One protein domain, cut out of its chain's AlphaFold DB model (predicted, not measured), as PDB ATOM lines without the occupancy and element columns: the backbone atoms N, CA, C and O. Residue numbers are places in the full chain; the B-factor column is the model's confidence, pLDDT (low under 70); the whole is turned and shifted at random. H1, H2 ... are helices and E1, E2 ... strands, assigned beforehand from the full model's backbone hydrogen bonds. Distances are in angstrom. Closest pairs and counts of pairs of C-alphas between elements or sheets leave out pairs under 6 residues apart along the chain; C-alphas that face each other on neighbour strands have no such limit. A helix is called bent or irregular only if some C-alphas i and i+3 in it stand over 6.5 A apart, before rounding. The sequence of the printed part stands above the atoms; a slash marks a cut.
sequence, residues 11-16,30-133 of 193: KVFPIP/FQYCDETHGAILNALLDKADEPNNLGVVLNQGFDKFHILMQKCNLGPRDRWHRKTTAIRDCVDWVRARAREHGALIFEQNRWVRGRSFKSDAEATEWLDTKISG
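What this domain is: This is residues 11 to 16 and 30 to 133 of the 193 residues of the protein "Predicted protein" of Fusarium vanettenii (strain ATCC MYA-4622 / CBS 123669 / FGSC 9596 / NRRL 45880 / 77-13-4) (UniProt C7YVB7). A hairpin of two helices, H1 and H2, is crossed on one face by the long helix H3, while H4 lies across H1 on the side away from H2. A two-stranded ribbon, E3 and E4, packs by the end of H1 and the later part of H3, and a second ribbon, E1 and E2, lies by the other end of H1; residues 77 to 82 stick out. The printed part has 110 residues with four named helices and four named strands, in the order E1, E2, H1, H2, H3, E3, E4, H4, and both two-stranded sheets are antiparallel. The class is mixed, helices and strands, and the whole is compact, with a radius of gyration of the C-alphas of 13.3 A and spans of 43 by 31 by 26 A.

Where its parts are: E1 is residues 11 to 14, beginning at C-alpha 11 (117.618, 159.745, 129.945), and E2 is residues 30 to 33. H1, residues 34 to 46, is 18.9 A long. H2, residues 55 to 71, is 23.2 A long; it is irregular, with C-alphas 60 and 63 7.8 A apart, and has a kink of 64 degrees near residue 62. H3, residues 80 to 100, is 30.6 A long, beginning at C-alpha 80 (139.114, 149.359, 133.021). E3 is residues 104 to 107 and E4 residues 110 to 113. H4, residues 120 to 131, is 16.4 A long and ends at C-alpha 131 (115.676, 165.770, 139.371).

How they stand to each other: H1 and H3 are the hub, touching three helices each. H1 and H2 touch as a helical hairpin, opposite ways at a shallow tilt of 13 degrees, with closest C-alphas Thr 36 and Leu 68 at 5.7 A. H1 touches H4 about perpendicular at 80 degrees, closest at C-alphas Gly 38 and Thr 124, 4.2 A. H3 touches H1 with residues 90 to 98 alone, closest at C-alphas Leu 41 and Val 94, 6.4 A. H2 and H4 are apart. The hairpin E3 and E4 has N 112 and O 105 at 2.8 A, within hydrogen-bond range; the closest C-alphas of H1 and E4 are Leu 45 and Arg 113, 5.8 A. E1 and E2 are antiparallel, with N 32 and O 11 within hydrogen-bond range at 2.8 A. Every O i to N i+4 pair is within hydrogen-bond range in H3 and H4, against 7 of 9 in H1 and 11 of 13 in H2.

The domain as a whole: The two C-alphas farthest apart, Asp 78 and Gln 108, are 42.9 A apart. Residues 17 to 29 are not printed, and C-alphas 16 and 30 are 10.0 A apart across this cut. Of the links that are printed whole, none is long. The mean pLDDT of the printed part is 73.7; residues 11 to 16, 30 to 35, 51 to 56, 72 to 84 and 132 to 133 are under 70.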
ATOM      1  N   LYS A  11     117.781 158.282 129.931       53.88
ATOM      2  CA  LYS A  11     117.618 159.745 129.945       53.88
ATOM      3  C   LYS A  11     119.004 160.387 129.835       53.88
ATOM      4  O   LYS A  11     120.027 159.714 129.935       53.88
ATOM      5  N   VAL A  12     119.088 161.681 129.572       50.03
ATOM      6  CA  VAL A  12     120.375 162.390 129.534       50.03
ATOM      7  C   VAL A  12     120.248 163.593 130.438       50.03
ATOM      8  O   VAL A  12     119.402 164.449 130.192       50.03
ATOM      9  N   PHE A  13     121.087 163.662 131.469       50.53
ATOM     10  CA  PHE A  13     121.094 164.787 132.396       50.53
ATOM     11  C   PHE A  13     122.438 165.520 132.348       50.53
ATOM     12  O   PHE A  13     123.496 164.895 132.191       50.53
ATOM     13  N   PRO A  14     122.428 166.858 132.469       42.72
ATOM     14  CA  PRO A  14     123.650 167.608 132.702       42.72
ATOM     15  C   PRO A  14     124.204 167.246 134.087       42.72
ATOM     16  O   PRO A  14     123.475 167.263 135.081       42.72
ATOM     17  N   ILE A  15     125.498 166.924 134.163       45.78
ATOM     18  CA  ILE A  15     126.196 166.768 135.445       45.78
ATOM     19  C   ILE A  15     126.260 168.164 136.095       45.78
ATOM     20  O   ILE A  15     126.875 169.056 135.500       45.78
ATOM     21  N   PRO A  16     125.646 168.406 137.271       40.84
ATOM     22  CA  PRO A  16     125.919 169.608 138.036       40.84
ATOM     23  C   PRO A  16     127.411 169.625 138.362       40.84
ATOM     24  O   PRO A  16     127.985 168.621 138.786       40.84
ATOM     25  N   PHE A  30     125.974 163.097 131.099       50.78
ATOM     26  CA  PHE A  30     125.852 161.820 131.789       50.78
ATOM     27  C   PHE A  30     124.632 161.107 131.221       50.78
ATOM     28  O   PHE A  30     123.520 161.644 131.238       50.78
ATOM     29  N   GLN A  31     124.854 159.935 130.634       54.28
ATOM     30  CA  GLN A  31     123.754 159.085 130.210       54.28
ATOM     31  C   GLN A  31     123.180 158.403 131.457       54.28
ATOM     32  O   GLN A  31     123.916 157.972 132.343       54.28
ATOM     33  N   TYR A  32     121.860 158.352 131.534       59.50
ATOM     34  CA  TYR A  32     121.113 157.990 132.725       59.50
ATOM     35  C   TYR A  32     120.340 156.706 132.480       59.50
ATOM     36  O   TYR A  32     119.685 156.621 131.456       59.50
ATOM     37  N   CYS A  33     120.371 155.730 133.387       66.38
ATOM     38  CA  CYS A  33     119.522 154.544 133.312       66.38
ATOM     39  C   CYS A  33     118.755 154.356 134.612       66.38
ATOM     40  O   CYS A  33     119.329 154.424 135.699       66.38
ATOM     41  N   ASP A  34     117.463 154.088 134.492       65.81
ATOM     42  CA  ASP A  34     116.572 153.899 135.632       65.81
ATOM     43  C   ASP A  34     117.078 152.790 136.574       65.81
ATOM     44  O   ASP A  34     117.082 152.946 137.788       65.81
ATOM     45  N   GLU A  35     117.602 151.688 136.038       68.50
ATOM     46  CA  GLU A  35     118.033 150.545 136.854       68.50
ATOM     47  C   GLU A  35     119.335 150.796 137.639       68.50
ATOM     48  O   GLU A  35     119.549 150.198 138.693       68.50
ATOM     49  N   THR A  36     120.223 151.672 137.153       75.81
ATOM     50  CA  THR A  36     121.521 151.922 137.803       75.81
ATOM     51  C   THR A  36     121.395 152.815 139.031       75.81
ATOM     52  O   THR A  36     122.076 152.578 140.026       75.81
ATOM     53  N   HIS A  37     120.547 153.844 138.987       79.25
ATOM     54  CA  HIS A  37     120.542 154.871 140.031       79.25
ATOM     55  C   HIS A  37     119.838 154.431 141.303       79.25
ATOM     56  O   HIS A  37     120.343 154.716 142.383       79.25
ATOM     57  N   GLY A  38     118.726 153.707 141.192       82.75
ATOM     58  CA  GLY A  38     118.034 153.155 142.351       82.75
ATOM     59  C   GLY A  38     118.895 152.160 143.115       82.75
ATOM     60  O   GLY A  38     118.999 152.245 144.335       82.75
ATOM     61  N   ALA A  39     119.614 151.300 142.386       84.56
ATOM     62  CA  ALA A  39     120.569 150.367 142.974       84.56
ATOM     63  C   ALA A  39     121.722 151.084 143.697       84.56
ATOM     64  O   ALA A  39     122.143 150.646 144.767       84.56
ATOM     65  N   ILE A  40     122.238 152.180 143.129       86.12
ATOM     66  CA  ILE A  40     123.280 153.000 143.765       86.12
ATOM     67  C   ILE A  40     122.719 153.753 144.977       86.12
ATOM     68  O   ILE A  40     123.380 153.808 146.011       86.12
ATOM     69  N   LEU A  41     121.514 154.316 144.874       87.62
ATOM     70  CA  LEU A  41     120.872 155.070 145.948       87.62
ATOM     71  C   LEU A  41     120.590 154.178 147.158       87.62
ATOM     72  O   LEU A  41     120.972 154.538 148.266       87.62
ATOM     73  N   ASN A  42     120.000 153.001 146.950       88.06
ATOM     74  CA  ASN A  42     119.768 152.043 148.029       88.06
ATOM     75  C   ASN A  42     121.081 151.581 148.658       88.06
ATOM     76  O   ASN A  42     121.215 151.637 149.873       88.06
ATOM     77  N   ALA A  43     122.095 151.253 147.852       86.00
ATOM     78  CA  ALA A  43     123.404 150.874 148.382       86.00
ATOM     79  C   ALA A  43     124.074 152.000 149.195       86.00
ATOM     80  O   ALA A  43     124.747 151.733 150.189       86.00
ATOM     81  N   LEU A  44     123.897 153.265 148.792       84.75
ATOM     82  CA  LEU A  44     124.365 154.425 149.555       84.75
ATOM     83  C   LEU A  44     123.613 154.579 150.880       84.75
ATOM     84  O   LEU A  44     124.232 154.934 151.878       84.75
ATOM     85  N   LEU A  45     122.304 154.326 150.893       85.81
ATOM     86  CA  LEU A  45     121.468 154.421 152.089       85.81
ATOM     87  C   LEU A  45     121.746 153.280 153.067       85.81
ATOM     88  O   LEU A  45     121.913 153.540 154.252       85.81
ATOM     89  N   ASP A  46     121.881 152.048 152.581       84.31
ATOM     90  CA  ASP A  46     122.227 150.881 153.400       84.31
ATOM     91  C   ASP A  46     123.562 151.071 154.130       84.31
ATOM     92  O   ASP A  46     123.754 150.570 155.235       84.31
ATOM     93  N   LYS A  47     124.476 151.835 153.525       79.31
ATOM     94  CA  LYS A  47     125.778 152.186 154.099       79.31
ATOM     95  C   LYS A  47     125.822 153.536 154.797       79.31
ATOM     96  O   LYS A  47     126.862 153.865 155.361       79.31
ATOM     97  N   ALA A  48     124.739 154.310 154.787       76.19
ATOM     98  CA  ALA A  48     124.700 155.597 155.472       76.19
ATOM     99  C   ALA A  48     124.880 155.418 156.982       76.19
ATOM    100  O   ALA A  48     125.612 156.184 157.593       76.19
ATOM    101  N   ASP A  49     124.298 154.356 157.543       70.94
ATOM    102  CA  ASP A  49     124.353 154.063 158.977       70.94
ATOM    103  C   ASP A  49     125.717 153.486 159.425       70.94
ATOM    104  O   ASP A  49     125.969 153.340 160.623       70.94
ATOM    105  N   GLU A  50     126.619 153.176 158.483       73.75
ATOM    106  CA  GLU A  50     127.964 152.666 158.760       73.75
ATOM    107  C   GLU A  50     129.018 153.795 158.739       73.75
ATOM    108  O   GLU A  50     128.985 154.686 157.887       73.75
ATOM    109  N   PRO A  51     130.036 153.756 159.620       58.44
ATOM    110  CA  PRO A  51     131.014 154.840 159.756       58.44
ATOM    111  C   PRO A  51     131.984 155.009 158.563       58.44
ATOM    112  O   PRO A  51     132.744 155.977 158.543       58.44
ATOM    113  N   ASN A  52     131.965 154.129 157.547       54.31
ATOM    114  CA  ASN A  52     132.902 154.168 156.413       54.31
ATOM    115  C   ASN A  52     132.239 154.513 155.070       54.31
ATOM    116  O   ASN A  52     131.668 153.692 154.353       54.31
ATOM    117  N   ASN A  53     132.417 155.788 154.730       66.12
ATOM    118  CA  ASN A  53     131.821 156.537 153.636       66.12
ATOM    119  C   ASN A  53     132.374 156.177 152.240       66.12
ATOM    120  O   ASN A  53     133.568 156.297 151.977       66.12
ATOM    121  N   LEU A  54     131.467 155.850 151.315       58.75
ATOM    122  CA  LEU A  54     131.602 155.712 149.847       58.75
ATOM    123  C   LEU A  54     132.600 154.719 149.257       58.75
ATOM    124  O   LEU A  54     132.231 154.009 148.323       58.75
ATOM    125  N   GLY A  55     133.835 154.655 149.753       63.03
ATOM    126  CA  GLY A  55     134.822 153.691 149.259       63.03
ATOM    127  C   GLY A  55     134.308 152.258 149.399       63.03
ATOM    128  O   GLY A  55     134.497 151.437 148.508       63.03
ATOM    129  N   VAL A  56     133.555 151.995 150.470       68.00
ATOM    130  CA  VAL A  56     132.907 150.708 150.735       68.00
ATOM    131  C   VAL A  56     131.792 150.415 149.729       68.00
ATOM    132  O   VAL A  56     131.754 149.315 149.188       68.00
ATOM    133  N   VAL A  57     130.935 151.392 149.416       73.31
ATOM    134  CA  VAL A  57     129.834 151.233 148.443       73.31
ATOM    135  C   VAL A  57     130.383 150.943 147.052       73.31
ATOM    136  O   VAL A  57     129.916 150.032 146.372       73.31
ATOM    137  N   LEU A  58     131.417 151.681 146.651       71.25
ATOM    138  CA  LEU A  58     132.095 151.456 145.382       71.25
ATOM    139  C   LEU A  58     132.765 150.090 145.333       71.25
ATOM    140  O   LEU A  58     132.661 149.442 144.305       71.25
ATOM    141  N   ASN A  59     133.411 149.639 146.411       72.94
ATOM    142  CA  ASN A  59     134.107 148.351 146.434       72.94
ATOM    143  C   ASN A  59     133.145 147.154 146.495       72.94
ATOM    144  O   ASN A  59     133.377 146.162 145.816       72.94
ATOM    145  N   GLN A  60     132.063 147.236 147.275       77.25
ATOM    146  CA  GLN A  60     131.090 146.144 147.428       77.25
ATOM    147  C   GLN A  60     130.111 146.064 146.255       77.25
ATOM    148  O   GLN A  60     129.679 144.981 145.870       77.25
ATOM    149  N   GLY A  61     129.757 147.213 145.678       74.06
ATOM    150  CA  GLY A  61     128.816 147.308 144.569       74.06
ATOM    151  C   GLY A  61     129.469 147.376 143.191       74.06
ATOM    152  O   GLY A  61     128.730 147.428 142.211       74.06
ATOM    153  N   PHE A  62     130.808 147.383 143.085       76.06
ATOM    154  CA  PHE A  62     131.516 147.670 141.827       76.06
ATOM    155  C   PHE A  62     131.011 146.821 140.661       76.06
ATOM    156  O   PHE A  62     130.601 147.362 139.637       76.06
ATOM    157  N   ASP A  63     131.001 145.499 140.837       75.62
ATOM    158  CA  ASP A  63     130.625 144.558 139.785       75.62
ATOM    159  C   ASP A  63     129.139 144.677 139.434       75.62
ATOM    160  O   ASP A  63     128.784 144.703 138.254       75.62
ATOM    161  N   LYS A  64     128.269 144.855 140.442       78.25
ATOM    162  CA  LYS A  64     126.829 145.096 140.244       78.25
ATOM    163  C   LYS A  64     126.605 146.369 139.422       78.25
ATOM    164  O   LYS A  64     125.888 146.340 138.422       78.25
ATOM    165  N   PHE A  65     127.239 147.478 139.801       78.00
ATOM    166  CA  PHE A  65     127.111 148.758 139.099       78.00
ATOM    167  C   PHE A  65     127.723 148.701 137.701       78.00
ATOM    168  O   PHE A  65     127.140 149.230 136.758       78.00
ATOM    169  N   HIS A  66     128.849 148.010 137.538       73.94
ATOM    170  CA  HIS A  66     129.493 147.809 136.248       73.94
ATOM    171  C   HIS A  66     128.602 147.016 135.280       73.94
ATOM    172  O   HIS A  66     128.431 147.441 134.136       73.94
ATOM    173  N   ILE A  67     127.984 145.918 135.727       75.44
ATOM    174  CA  ILE A  67     127.047 145.124 134.915       75.44
ATOM    175  C   ILE A  67     125.833 145.966 134.509       75.44
ATOM    176  O   ILE A  67     125.448 145.968 133.339       75.44
ATOM    177  N   LEU A  68     125.250 146.721 135.445       73.06
ATOM    178  CA  LEU A  68     124.100 147.582 135.159       73.06
ATOM    179  C   LEU A  68     124.465 148.706 134.176       73.06
ATOM    180  O   LEU A  68     123.742 148.952 133.212       73.06
ATOM    181  N   MET A  69     125.631 149.334 134.343       71.38
ATOM    182  CA  MET A  69     126.127 150.339 133.402       71.38
ATOM    183  C   MET A  69     126.400 149.762 132.012       71.38
ATOM    184  O   MET A  69     126.095 150.420 131.018       71.38
ATOM    185  N   GLN A  70     126.931 148.538 131.910       71.50
ATOM    186  CA  GLN A  70     127.093 147.854 130.624       71.50
ATOM    187  C   GLN A  70     125.744 147.537 129.976       71.50
ATOM    188  O   GLN A  70     125.568 147.803 128.787       71.50
ATOM    189  N   LYS A  71     124.778 147.024 130.752       70.12
ATOM    190  CA  LYS A  71     123.415 146.738 130.281       70.12
ATOM    191  C   LYS A  71     122.756 147.987 129.696       70.12
ATOM    192  O   LYS A  71     122.084 147.903 128.671       70.12
ATOM    193  N   CYS A  72     122.994 149.138 130.315       65.38
ATOM    194  CA  CYS A  72     122.450 150.413 129.873       65.38
ATOM    195  C   CYS A  72     123.361 151.175 128.880       65.38
ATOM    196  O   CYS A  72     123.063 152.318 128.554       65.38
ATOM    197  N   ASN A  73     124.455 150.572 128.383       66.12
ATOM    198  CA  ASN A  73     125.455 151.203 127.498       66.12
ATOM    199  C   ASN A  73     126.043 152.536 128.027       66.12
ATOM    200  O   ASN A  73     126.491 153.369 127.245       66.12
ATOM    201  N   LEU A  74     126.092 152.729 129.349       61.78
ATOM    202  CA  LEU A  74     126.475 153.994 129.999       61.78
ATOM    203  C   LEU A  74     127.986 154.174 130.219       61.78
ATOM    204  O   LEU A  74     128.422 155.206 130.726       61.78
ATOM    205  N   GLY A  75     128.799 153.171 129.879       58.69
ATOM    206  CA  GLY A  75     130.227 153.137 130.195       58.69
ATOM    207  C   GLY A  75     131.141 153.043 128.966       58.69
ATOM    208  O   GLY A  75     130.738 152.540 127.915       58.69
ATOM    209  N   PRO A  76     132.410 153.467 129.089       52.41
ATOM    210  CA  PRO A  76     133.410 153.264 128.048       52.41
ATOM    211  C   PRO A  76     133.651 151.763 127.848       52.41
ATOM    212  O   PRO A  76     134.039 151.060 128.786       52.41
ATOM    213  N   ARG A  77     133.437 151.277 126.619       55.56
ATOM    214  CA  ARG A  77     133.482 149.843 126.281       55.56
ATOM    215  C   ARG A  77     134.831 149.184 126.609       55.56
ATOM    216  O   ARG A  77     134.851 148.068 127.125       55.56
ATOM    217  N   ASP A  78     135.937 149.926 126.502       50.53
ATOM    218  CA  ASP A  78     137.233 149.269 126.264       50.53
ATOM    219  C   ASP A  78     138.342 149.520 127.300       50.53
ATOM    220  O   ASP A  78     139.450 149.021 127.129       50.53
ATOM    221  N   ARG A  79     138.119 150.276 128.392       57.50
ATOM    222  CA  ARG A  79     139.209 150.573 129.356       57.50
ATOM    223  C   ARG A  79     138.787 150.513 130.825       57.50
ATOM    224  O   ARG A  79     138.007 151.348 131.273       57.50
ATOM    225  N   TRP A  80     139.379 149.586 131.587       53.72
ATOM    226  CA  TRP A  80     139.114 149.359 133.021       53.72
ATOM    227  C   TRP A  80     139.192 150.638 133.870       53.72
ATOM    228  O   TRP A  80     138.246 150.971 134.575       53.72
ATOM    229  N   HIS A  81     140.253 151.436 133.717       52.06
ATOM    230  CA  HIS A  81     140.406 152.708 134.441       52.06
ATOM    231  C   HIS A  81     139.286 153.715 134.142       52.06
ATOM    232  O   HIS A  81     138.834 154.413 135.045       52.06
ATOM    233  N   ARG A  82     138.800 153.769 132.893       59.69
ATOM    234  CA  ARG A  82     137.700 154.666 132.511       59.69
ATOM    235  C   ARG A  82     136.342 154.175 133.033       59.69
ATOM    236  O   ARG A  82     135.446 154.984 133.254       59.69
ATOM    237  N   LYS A  83     136.189 152.861 133.237       63.72
ATOM    238  CA  LYS A  83     134.989 152.250 133.833       63.72
ATOM    239  C   LYS A  83     134.872 152.624 135.309       63.72
ATOM    240  O   LYS A  83     133.813 153.068 135.742       63.72
ATOM    241  N   THR A  84     135.973 152.547 136.056       65.31
ATOM    242  CA  THR A  84     135.993 152.926 137.476       65.31
ATOM    243  C   THR A  84     135.682 154.406 137.691       65.31
ATOM    244  O   THR A  84     134.938 154.734 138.610       65.31
ATOM    245  N   THR A  85     136.194 155.303 136.842       70.25
ATOM    246  CA  THR A  85     135.870 156.736 136.932       70.25
ATOM    247  C   THR A  85     134.399 157.015 136.636       70.25
ATOM    248  O   THR A  85     133.779 157.760 137.378       70.25
ATOM    249  N   ALA A  86     133.808 156.365 135.627       70.88
ATOM    250  CA  ALA A  86     132.393 156.559 135.301       70.88
ATOM    251  C   ALA A  86     131.455 156.093 136.430       70.88
ATOM    252  O   ALA A  86     130.479 156.772 136.744       70.88
ATOM    253  N   ILE A  87     131.768 154.961 137.074       74.94
ATOM    254  CA  ILE A  87     131.009 154.464 138.232       74.94
ATOM    255  C   ILE A  87     131.147 155.430 139.413       74.94
ATOM    256  O   ILE A  87     130.145 155.762 140.039       74.94
ATOM    257  N   ARG A  88     132.361 155.922 139.693       78.00
ATOM    258  CA  ARG A  88     132.600 156.926 140.745       78.00
ATOM    259  C   ARG A  88     131.800 158.200 140.513       78.00
ATOM    260  O   ARG A  88     131.052 158.592 141.398       78.00
ATOM    261  N   ASP A  89     131.876 158.759 139.307       75.50
ATOM    262  CA  ASP A  89     131.135 159.965 138.931       75.50
ATOM    263  C   ASP A  89     129.617 159.774 139.126       75.50
ATOM    264  O   ASP A  89     128.926 160.674 139.599       75.50
ATOM    265  N   CYS A  90     129.093 158.581 138.816       76.31
ATOM    266  CA  CYS A  90     127.688 158.239 139.044       76.31
ATOM    267  C   CYS A  90     127.329 158.182 140.531       76.31
ATOM    268  O   CYS A  90     126.329 158.764 140.949       76.31
ATOM    269  N   VAL A  91     128.147 157.501 141.337       81.44
ATOM    270  CA  VAL A  91     127.934 157.392 142.785       81.44
ATOM    271  C   VAL A  91     127.996 158.767 143.446       81.44
ATOM    272  O   VAL A  91     127.118 159.093 144.246       81.44
ATOM    273  N   ASP A  92     128.969 159.597 143.079       81.44
ATOM    274  CA  ASP A  92     129.108 160.959 143.600       81.44
ATOM    275  C   ASP A  92     127.911 161.834 143.220       81.44
ATOM    276  O   ASP A  92     127.389 162.581 144.052       81.44
ATOM    277  N   TRP A  93     127.415 161.690 141.992       80.94
ATOM    278  CA  TRP A  93     126.226 162.397 141.537       80.94
ATOM    279  C   TRP A  93     124.955 161.971 142.284       80.94
ATOM    280  O   TRP A  93     124.220 162.829 142.778       80.94
ATOM    281  N   VAL A  94     124.704 160.662 142.427       83.31
ATOM    282  CA  VAL A  94     123.541 160.145 143.176       83.31
ATOM    283  C   VAL A  94     123.615 160.585 144.632       83.31
ATOM    284  O   VAL A  94     122.616 161.030 145.193       83.31
ATOM    285  N   ARG A  95     124.807 160.541 145.236       84.38
ATOM    286  CA  ARG A  95     125.034 161.026 146.599       84.38
ATOM    287  C   ARG A  95     124.698 162.509 146.731       84.38
ATOM    288  O   ARG A  95     124.045 162.891 147.699       84.38
ATOM    289  N   ALA A  96     125.134 163.343 145.788       82.38
ATOM    290  CA  ALA A  96     124.834 164.773 145.802       82.38
ATOM    291  C   ALA A  96     123.318 165.026 145.763       82.38
ATOM    292  O   ALA A  96     122.810 165.765 146.603       82.38
ATOM    293  N   ARG A  97     122.584 164.335 144.878       84.75
ATOM    294  CA  ARG A  97     121.114 164.437 144.793       84.75
ATOM    295  C   ARG A  97     120.401 163.903 146.032       84.75
ATOM    296  O   ARG A  97     119.448 164.512 146.505       84.75
ATOM    297  N   ALA A  98     120.876 162.795 146.592       85.38
ATOM    298  CA  ALA A  98     120.323 162.230 147.816       85.38
ATOM    299  C   ALA A  98     120.468 163.186 149.008       85.38
ATOM    300  O   ALA A  98     119.555 163.278 149.824       85.38
ATOM    301  N   ARG A  99     121.577 163.931 149.088       85.06
ATOM    302  CA  ARG A  99     121.784 164.978 150.100       85.06
ATOM    303  C   ARG A  99     120.885 166.185 149.869       85.06
ATOM    304  O   ARG A  99     120.188 166.612 150.778       85.06
ATOM    305  N   GLU A 100     120.883 166.703 148.644       85.25
ATOM    306  CA  GLU A 100     120.098 167.877 148.244       85.25
ATOM    307  C   GLU A 100     118.600 167.699 148.527       85.25
ATOM    308  O   GLU A 100     117.928 168.635 148.952       85.25
ATOM    309  N   HIS A 101     118.077 166.486 148.332       87.25
ATOM    310  CA  HIS A 101     116.655 166.183 148.496       87.25
ATOM    311  C   HIS A 101     116.309 165.439 149.797       87.25
ATOM    312  O   HIS A 101     115.182 164.963 149.936       87.25
ATOM    313  N   GLY A 102     117.249 165.333 150.744       83.00
ATOM    314  CA  GLY A 102     116.990 164.818 152.095       83.00
ATOM    315  C   GLY A 102     116.832 163.298 152.220       83.00
ATOM    316  O   GLY A 102     116.330 162.824 153.234       83.00
ATOM    317  N   ALA A 103     117.255 162.507 151.230       86.19
ATOM    318  CA  ALA A 103     117.383 161.056 151.406       86.19
ATOM    319  C   ALA A 103     118.604 160.690 152.268       86.19
ATOM    320  O   ALA A 103     118.552 159.722 153.024       86.19
ATOM    321  N   LEU A 104     119.679 161.480 152.188       85.56
ATOM    322  CA  LEU A 104     120.860 161.391 153.050       85.56
ATOM    323  C   LEU A 104     120.974 162.661 153.890       85.56
ATOM    324  O   LEU A 104     121.159 163.744 153.335       85.56
ATOM    325  N   ILE A 105     120.922 162.524 155.213       84.25
ATOM    326  CA  ILE A 105     121.016 163.643 156.157       84.25
ATOM    327  C   ILE A 105     122.341 163.525 156.912       84.25
ATOM    328  O   ILE A 105     122.809 162.422 157.187       84.25
ATOM    329  N   PHE A 106     122.987 164.655 157.194       82.25
ATOM    330  CA  PHE A 106     124.172 164.690 158.044       82.25
ATOM    331  C   PHE A 106     123.766 165.119 159.451       82.25
ATOM    332  O   PHE A 106     123.431 166.281 159.669       82.25
ATOM    333  N   GLU A 107     123.798 164.186 160.395       84.88
ATOM    334  CA  GLU A 107     123.430 164.412 161.792       84.88
ATOM    335  C   GLU A 107     124.526 163.884 162.706       84.88
ATOM    336  O   GLU A 107     125.088 162.822 162.457       84.88
ATOM    337  N   GLN A 108     124.830 164.605 163.789       80.88
ATOM    338  CA  GLN A 108     125.757 164.137 164.834       80.88
ATOM    339  C   GLN A 108     127.094 163.609 164.273       80.88
ATOM    340  O   GLN A 108     127.608 162.576 164.696       80.88
ATOM    341  N   ASN A 109     127.653 164.328 163.293       80.25
ATOM    342  CA  ASN A 109     128.910 163.996 162.617       80.25
ATOM    343  C   ASN A 109     128.910 162.661 161.837       80.25
ATOM    344  O   ASN A 109     129.971 162.127 161.510       80.25
ATOM    345  N   ARG A 110     127.731 162.127 161.506       78.88
ATOM    346  CA  ARG A 110     127.553 160.930 160.681       78.88
ATOM    347  C   ARG A 110     126.486 161.151 159.612       78.88
ATOM    348  O   ARG A 110     125.623 162.018 159.730       78.88
ATOM    349  N   TRP A 111     126.568 160.374 158.538       82.81
ATOM    350  CA  TRP A 111     125.462 160.295 157.589       82.81
ATOM    351  C   TRP A 111     124.391 159.387 158.185       82.81
ATOM    352  O   TRP A 111     124.710 158.427 158.875       82.81
ATOM    353  N   VAL A 112     123.130 159.723 157.965       83.19
ATOM    354  CA  VAL A 112     121.985 158.908 158.363       83.19
ATOM    355  C   VAL A 112     120.980 158.875 157.222       83.19
ATOM    356  O   VAL A 112     120.919 159.785 156.381       83.19
ATOM    357  N   ARG A 113     120.192 157.803 157.170       86.19
ATOM    358  CA  ARG A 113     119.088 157.686 156.217       86.19
ATOM    359  C   ARG A 113     117.963 158.650 156.595       86.19
ATOM    360  O   ARG A 113     117.325 158.480 157.625       86.19
ATOM    361  N   GLY A 114     117.680 159.615 155.726       83.31
ATOM    362  CA  GLY A 114     116.475 160.448 155.815       83.31
ATOM    363  C   GLY A 114     115.249 159.797 155.171       83.31
ATOM    364  O   GLY A 114     114.113 160.133 155.493       83.31
ATOM    365  N   ARG A 115     115.469 158.837 154.261       85.62
ATOM    366  CA  ARG A 115     114.412 158.066 153.598       85.62
ATOM    367  C   ARG A 115     114.873 156.643 153.310       85.62
ATOM    368  O   ARG A 115     116.038 156.419 152.999       85.62
ATOM    369  N   SER A 116     113.942 155.698 153.375       86.00
ATOM    370  CA  SER A 116     114.125 154.319 152.925       86.00
ATOM    371  C   SER A 116     113.232 154.025 151.720       86.00
ATOM    372  O   SER A 116     112.179 154.642 151.544       86.00
ATOM    373  N   PHE A 117     113.669 153.084 150.886       87.75
ATOM    374  CA  PHE A 117     112.919 152.592 149.734       87.75
ATOM    375  C   PHE A 117     112.809 151.073 149.829       87.75
ATOM    376  O   PHE A 117     113.733 150.405 150.291       87.75
ATOM    377  N   LYS A 118     111.680 150.514 149.393       84.75
ATOM    378  CA  LYS A 118     111.436 149.064 149.408       84.75
ATOM    379  C   LYS A 118     112.060 148.359 148.207       84.75
ATOM    380  O   LYS A 118     112.202 147.140 148.220       84.75
ATOM    381  N   SER A 119     112.387 149.101 147.149       86.81
ATOM    382  CA  SER A 119     112.968 148.549 145.925       86.81
ATOM    383  C   SER A 119     113.872 149.547 145.205       86.81
ATOM    384  O   SER A 119     113.732 150.760 145.363       86.81
ATOM    385  N   ASP A 120     114.769 149.028 144.361       84.50
ATOM    386  CA  ASP A 120     115.605 149.846 143.474       84.50
ATOM    387  C   ASP A 120     114.727 150.690 142.525       84.50
ATOM    388  O   ASP A 120     115.029 151.848 142.269       84.50
ATOM    389  N   ALA A 121     113.586 150.166 142.066       83.81
ATOM    390  CA  ALA A 121     112.666 150.906 141.200       83.81
ATOM    391  C   ALA A 121     112.027 152.120 141.901       83.81
ATOM    392  O   ALA A 121     111.939 153.193 141.308       83.81
ATOM    393  N   GLU A 122     111.628 151.970 143.167       86.06
ATOM    394  CA  GLU A 122     111.066 153.062 143.974       86.06
ATOM    395  C   GLU A 122     112.109 154.157 144.237       86.06
ATOM    396  O   GLU A 122     111.820 155.348 144.120       86.06
ATOM    397  N   ALA A 123     113.345 153.749 144.539       86.25
ATOM    398  CA  ALA A 123     114.473 154.654 144.721       86.25
ATOM    399  C   ALA A 123     114.748 155.474 143.449       86.25
ATOM    400  O   ALA A 123     114.958 156.688 143.516       86.25
ATOM    401  N   THR A 124     114.689 154.831 142.279       84.62
ATOM    402  CA  THR A 124     114.821 155.508 140.987       84.62
ATOM    403  C   THR A 124     113.679 156.473 140.722       84.62
ATOM    404  O   THR A 124     113.941 157.612 140.351       84.62
ATOM    405  N   GLU A 125     112.426 156.053 140.910       85.50
ATOM    406  CA  GLU A 125     111.261 156.911 140.669       85.50
ATOM    407  C   GLU A 125     111.313 158.163 141.547       85.50
ATOM    408  O   GLU A 125     111.106 159.285 141.074       85.50
ATOM    409  N   TRP A 126     111.673 157.995 142.820       87.81
ATOM    410  CA  TRP A 126     111.882 159.119 143.717       87.81
ATOM    411  C   TRP A 126     112.976 160.060 143.204       87.81
ATOM    412  O   TRP A 126     112.749 161.267 143.118       87.81
ATOM    413  N   LEU A 127     114.133 159.529 142.807       84.81
ATOM    414  CA  LEU A 127     115.228 160.343 142.282       84.81
ATOM    415  C   LEU A 127     114.784 161.104 141.017       84.81
ATOM    416  O   LEU A 127     114.993 162.312 140.910       84.81
ATOM    417  N   ASP A 128     114.090 160.425 140.104       80.00
ATOM    418  CA  ASP A 128     113.549 160.980 138.861       80.00
ATOM    419  C   ASP A 128     112.599 162.154 139.099       80.00
ATOM    420  O   ASP A 128     112.721 163.196 138.444       80.00
ATOM    421  N   THR A 129     111.661 162.001 140.040       81.62
ATOM    422  CA  THR A 129     110.700 163.061 140.391       81.62
ATOM    423  C   THR A 129     111.391 164.291 140.971       81.62
ATOM    424  O   THR A 129     110.965 165.415 140.707       81.62
ATOM    425  N   LYS A 130     112.487 164.103 141.716       81.94
ATOM    426  CA  LYS A 130     113.254 165.201 142.310       81.94
ATOM    427  C   LYS A 130     114.152 165.919 141.306       81.94
ATOM    428  O   LYS A 130     114.208 167.144 141.322       81.94
ATOM    429  N   ILE A 131     114.786 165.189 140.390       72.94
ATOM    430  CA  ILE A 131     115.676 165.770 139.371       72.94
ATOM    431  C   ILE A 131     114.891 166.470 138.262       72.94
ATOM    432  O   ILE A 131     115.304 167.519 137.771       72.94
ATOM    433  N   SER A 132     113.778 165.881 137.827       62.81
ATOM    434  CA  SER A 132     113.072 166.351 136.634       62.81
ATOM    435  C   SER A 132     112.227 167.599 136.889       62.81
ATOM    436  O   SER A 132     111.665 168.132 135.932       62.81
ATOM    437  N   GLY A 133     112.026 168.018 138.148       51.72
ATOM    438  CA  GLY A 133     111.058 169.059 138.538       51.72
ATOM    439  C   GLY A 133     109.597 168.737 138.175       51.72
ATOM    440  O   GLY A 133     108.671 169.399 138.631       51.72
TER     441      GLY A 133